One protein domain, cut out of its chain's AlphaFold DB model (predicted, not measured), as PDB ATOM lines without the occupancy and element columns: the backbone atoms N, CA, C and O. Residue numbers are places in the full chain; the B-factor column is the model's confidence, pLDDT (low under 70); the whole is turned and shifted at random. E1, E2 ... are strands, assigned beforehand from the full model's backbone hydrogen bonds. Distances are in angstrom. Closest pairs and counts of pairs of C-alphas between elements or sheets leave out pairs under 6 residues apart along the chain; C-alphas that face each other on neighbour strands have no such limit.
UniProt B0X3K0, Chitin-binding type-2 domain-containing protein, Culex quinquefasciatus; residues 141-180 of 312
ATOM      1  N   ASN A 141     150.290 113.975  70.056       95.25
ATOM      2  CA  ASN A 141     149.037 113.353  69.625       95.25
ATOM      3  C   ASN A 141     147.832 113.914  70.394       95.25
ATOM      4  O   ASN A 141     147.889 114.072  71.615       95.25
ATOM      5  N   PHE A 142     146.727 114.165  69.694       95.25
ATOM      6  CA  PHE A 142     145.489 114.716  70.246       95.25
ATOM      7  C   PHE A 142     144.280 113.905  69.802       95.25
ATOM      8  O   PHE A 142     144.228 113.409  68.680       95.25
ATOM      9  N   ALA A 143     143.288 113.789  70.680       94.12
ATOM     10  CA  ALA A 143     142.065 113.064  70.366       94.12
ATOM     11  C   ALA A 143     141.286 113.736  69.224       94.12
ATOM     12  O   ALA A 143     141.178 114.963  69.167       94.12
ATOM     13  N   HIS A 144     140.731 112.911  68.341       94.12
ATOM     14  CA  HIS A 144     139.769 113.314  67.322       94.12
ATOM     15  C   HIS A 144     138.336 113.044  67.833       94.12
ATOM     16  O   HIS A 144     138.146 112.266  68.767       94.12
ATOM     17  N   HIS A 145     137.315 113.676  67.240       90.62
ATOM     18  CA  HIS A 145     135.906 113.411  67.590       90.62
ATOM     19  C   HIS A 145     135.491 111.960  67.319       90.62
ATOM     20  O   HIS A 145     134.806 111.335  68.122       90.62
ATOM     21  N   ASP A 146     135.919 111.426  66.178       91.56
ATOM     22  CA  ASP A 146     135.937 109.987  65.911       91.56
ATOM     23  C   ASP A 146     137.006 109.303  66.787       91.56
ATOM     24  O   ASP A 146     138.195 109.568  66.581       91.56
ATOM     25  N   PRO A 147     136.625 108.409  67.718       91.75
ATOM     26  CA  PRO A 147     137.565 107.741  68.619       91.75
ATOM     27  C   PRO A 147     138.550 106.819  67.888       91.75
ATOM     28  O   PRO A 147     139.586 106.466  68.448       91.75
ATOM     29  N   LYS A 148     138.278 106.439  66.633       94.44
ATOM     30  CA  LYS A 148     139.188 105.635  65.800       94.44
ATOM     31  C   LYS A 148     140.265 106.469  65.118       94.44
ATOM     32  O   LYS A 148     141.079 105.915  64.380       94.44
ATOM     33  N   LYS A 149     140.270 107.782  65.325       95.38
ATOM     34  CA  LYS A 149     141.230 108.709  64.740       95.38
ATOM     35  C   LYS A 149     141.901 109.541  65.826       95.38
ATOM     36  O   LYS A 149     141.409 109.668  66.945       95.38
ATOM     37  N   PHE A 150     143.033 110.126  65.481       95.81
ATOM     38  CA  PHE A 150     143.713 111.126  66.292       95.81
ATOM     39  C   PHE A 150     144.421 112.127  65.380       95.81
ATOM     40  O   PHE A 150     144.665 111.847  64.206       95.81
ATOM     41  N   TYR A 151     144.736 113.298  65.918       96.56
ATOM     42  CA  TYR A 151     145.599 114.262  65.251       96.56
ATOM     43  C   TYR A 151     147.027 114.091  65.740       96.56
ATOM     44  O   TYR A 151     147.277 114.150  66.942       96.56
ATOM     45  N   GLU A 152     147.962 113.926  64.817       96.31
ATOM     46  CA  GLU A 152     149.388 114.054  65.084       96.31
ATOM     47  C   GLU A 152     149.837 115.462  64.689       96.31
ATOM     48  O   GLU A 152     149.695 115.889  63.542       96.31
ATOM     49  N   CYS A 153     150.350 116.207  65.660       97.19
ATOM     50  CA  CYS A 153     150.853 117.554  65.473       97.19
ATOM     51  C   CYS A 153     152.369 117.526  65.337       97.19
ATOM     52  O   CYS A 153     153.057 117.274  66.326       97.19
ATOM     53  N   VAL A 154     152.874 117.839  64.142       97.12
ATOM     54  CA  VAL A 154     154.312 117.874  63.820       97.12
ATOM     55  C   VAL A 154     154.705 119.205  63.193       97.12
ATOM     56  O   VAL A 154     153.891 119.879  62.554       97.12
ATOM     57  N   TYR A 155     155.961 119.608  63.367       97.25
ATOM     58  CA  TYR A 155     156.482 120.797  62.701       97.25
ATOM     59  C   TYR A 155     156.754 120.519  61.222       97.25
ATOM     60  O   TYR A 155     157.567 119.671  60.863       97.25
ATOM     61  N   SER A 156     156.112 121.299  60.357       96.12
ATOM     62  CA  SER A 156     156.474 121.441  58.952       96.12
ATOM     63  C   SER A 156     157.151 122.803  58.774       96.12
ATOM     64  O   SER A 156     156.502 123.846  58.637       96.12
ATOM     65  N   GLY A 157     158.482 122.813  58.889       93.31
ATOM     66  CA  GLY A 157     159.267 124.045  58.969       93.31
ATOM     67  C   GLY A 157     158.986 124.805  60.270       93.31
ATOM     68  O   GLY A 157     159.230 124.289  61.354       93.31
ATOM     69  N   THR A 158     158.465 126.032  60.172       93.94
ATOM     70  CA  THR A 158     158.113 126.875  61.334       93.94
ATOM     71  C   THR A 158     156.644 126.775  61.747       93.94
ATOM     72  O   THR A 158     156.230 127.426  62.706       93.94
ATOM     73  N   LYS A 159     155.834 125.990  61.025       95.06
ATOM     74  CA  LYS A 159     154.402 125.837  61.293       95.06
ATOM     75  C   LYS A 159     154.118 124.458  61.858       95.06
ATOM     76  O   LYS A 159     154.586 123.457  61.326       95.06
ATOM     77  N   LEU A 160     153.313 124.419  62.908       95.81
ATOM     78  CA  LEU A 160     152.801 123.178  63.464       95.81
ATOM     79  C   LEU A 160     151.567 122.757  62.655       95.81
ATOM     80  O   LEU A 160     150.610 123.524  62.548       95.81
ATOM     81  N   VAL A 161     151.615 121.577  62.042       96.56
ATOM     82  CA  VAL A 161     150.568 121.059  61.150       96.56
ATOM     83  C   VAL A 161     149.915 119.845  61.800       96.56
ATOM     84  O   VAL A 161     150.608 118.992  62.349       96.56
ATOM     85  N   ALA A 162     148.584 119.780  61.736       96.69
ATOM     86  CA  ALA A 162     147.808 118.630  62.184       96.69
ATOM     87  C   ALA A 162     147.662 117.619  61.045       96.69
ATOM     88  O   ALA A 162     147.182 117.970  59.966       96.69
ATOM     89  N   MET A 163     148.028 116.367  61.297       95.56
ATOM     90  CA  MET A 163     147.774 115.239  60.407       95.56
ATOM     91  C   MET A 163     146.729 114.332  61.045       95.56
ATOM     92  O   MET A 163     146.868 113.942  62.201       95.56
ATOM     93  N   GLU A 164     145.668 114.005  60.313       96.25
ATOM     94  CA  GLU A 164     144.652 113.061  60.779       96.25
ATOM     95  C   GLU A 164     145.127 111.627  60.523       96.25
ATOM     96  O   GLU A 164     145.404 111.251  59.383       96.25
ATOM     97  N   ILE A 165     145.215 110.821  61.582       95.44
ATOM     98  CA  ILE A 165     145.692 109.440  61.522       95.44
ATOM     99  C   ILE A 165     144.623 108.505  62.081       95.44
ATOM    100  O   ILE A 165     144.118 108.692  63.188       95.44
ATOM    101  N   SER A 166     144.300 107.461  61.318       96.00
ATOM    102  CA  SER A 166     143.394 106.395  61.749       96.00
ATOM    103  C   SER A 166     144.145 105.336  62.554       96.00
ATOM    104  O   SER A 166     145.193 104.839  62.141       96.00
ATOM    105  N   CYS A 167     143.576 104.933  63.684       94.06
ATOM    106  CA  CYS A 167     144.088 103.839  64.487       94.06
ATOM    107  C   CYS A 167     143.990 102.499  63.728       94.06
ATOM    108  O   CYS A 167     142.936 102.155  63.184       94.06
ATOM    109  N   PRO A 168     145.063 101.689  63.709       94.00
ATOM    110  CA  PRO A 168     145.070 100.423  62.990       94.00
ATOM    111  C   PRO A 168     144.200  99.369  63.686       94.00
ATOM    112  O   PRO A 168     144.156  99.288  64.915       94.00
ATOM    113  N   GLY A 169     143.559  98.509  62.891       89.88
ATOM    114  CA  GLY A 169     142.854  97.320  63.387       89.88
ATOM    115  C   GLY A 169     141.610  97.617  64.230       89.88
ATOM    116  O   GLY A 169     141.316  96.860  65.148       89.88
ATOM    117  N   GLY A 170     140.914  98.729  63.966       85.69
ATOM    118  CA  GLY A 170     139.688  99.098  64.687       85.69
ATOM    119  C   GLY A 170     139.913  99.520  66.142       85.69
ATOM    120  O   GLY A 170     138.968  99.527  66.926       85.69
ATOM    121  N   LYS A 171     141.158  99.844  66.504       91.44
ATOM    122  CA  LYS A 171     141.521 100.400  67.809       91.44
ATOM    123  C   LYS A 171     141.000 101.833  67.968       91.44
ATOM    124  O   LYS A 171     140.765 102.523  66.980       91.44
ATOM    125  N   GLU A 172     140.887 102.279  69.210       93.94
ATOM    126  CA  GLU A 172     140.492 103.631  69.605       93.94
ATOM    127  C   GLU A 172     141.645 104.352  70.304       93.94
ATOM    128  O   GLU A 172     142.455 103.737  70.999       93.94
ATOM    129  N   PHE A 173     141.748 105.660  70.109       92.44
ATOM    130  CA  PHE A 173     142.818 106.470  70.671       92.44
ATOM    131  C   PHE A 173     142.530 106.866  72.130       92.44
ATOM    132  O   PHE A 173     141.601 107.617  72.409       92.44
ATOM    133  N   ASP A 174     143.374 106.411  73.061       87.25
ATOM    134  CA  ASP A 174     143.271 106.694  74.503       87.25
ATOM    135  C   ASP A 174     144.336 107.721  74.934       87.25
ATOM    136  O   ASP A 174     145.258 107.409  75.692       87.25
ATOM    137  N   ALA A 175     144.272 108.921  74.340       82.50
ATOM    138  CA  ALA A 175     145.132 110.103  74.556       82.50
ATOM    139  C   ALA A 175     146.641 109.956  74.267       82.50
ATOM    140  O   ALA A 175     147.321 110.949  74.015       82.50
ATOM    141  N   VAL A 176     147.177 108.739  74.303       83.50
ATOM    142  CA  VAL A 176     148.602 108.441  74.130       83.50
ATOM    143  C   VAL A 176     148.806 107.434  73.001       83.50
ATOM    144  O   VAL A 176     149.731 107.585  72.208       83.50
ATOM    145  N   PHE A 177     147.950 106.411  72.904       87.69
ATOM    146  CA  PHE A 177     148.074 105.351  71.904       87.69
ATOM    147  C   PHE A 177     146.733 104.708  71.543       87.69
ATOM    148  O   PHE A 177     145.767 104.772  72.300       87.69
ATOM    149  N   CYS A 178     146.708 104.038  70.389       90.56
ATOM    150  CA  CYS A 178     145.575 103.242  69.930       90.56
ATOM    151  C   CYS A 178     145.447 101.940  70.746       90.56
ATOM    152  O   CYS A 178     146.346 101.093  70.725       90.56
ATOM    153  N   ARG A 179     144.318 101.757  71.435       89.81
ATOM    154  CA  ARG A 179     143.961 100.593  72.262       89.81
ATOM    155  C   ARG A 179     142.745  99.862  71.701       89.81
ATOM    156  O   ARG A 179     141.973 100.417  70.936       89.81
ATOM    157  N   VAL A 180     142.578  98.593  72.061       85.25
ATOM    158  CA  VAL A 180     141.368  97.843  71.686       85.25
ATOM    159  C   VAL A 180     140.187  98.369  72.522       85.25
ATOM    160  O   VAL A 180     140.356  98.503  73.738       85.25
TER     161      VAL A 180
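This is residues 141 to 180 of the 312 residues of the protein "Chitin-binding type-2 domain-containing protein" of Culex quinquefasciatus (UniProt B0X3K0). A short strand, E1, lies beside E2 of a long hairpin, E2 and E3; then residues 167 to 180 fold into a looped head at the end away from the turn at 157 to 158. The printed part has 40 residues, under half of them, 19, in named elements; the class is all strand, with no named helix and three strands in a meander E1 E2 E3, each strand the antiparallel neighbour of the one before. The rod spans 35 by 15 by 14 A and is only just compact, close to loose, with a radius of gyration of the C-alphas of 10.7 A.

Look first at E1, residues 141 to 143, antiparallel at 145 degrees to E2, residues 149 to 156, with N 142 and O 151 within hydrogen-bond range at 2.8 A. E3, residues 159 to 166, makes a hairpin with E2, antiparallel at 152 degrees; find N 152 and O 163 at 2.8 A. Further on, residues 172 to 173 pair with 178 to 179, antiparallel.

Find C-alpha 141 at (149.037, 113.353, 69.625), where E1 begins. E2 runs 20.7 A; E3 runs 22.3 A to C-alpha 166 at (143.394, 106.395, 61.749).

The farthest C-alphas, of Thr 158 and Val 180, are 35.1 A apart. The printed part has no cut, both links are tight, and no printed residue is under 70 in pLDDT.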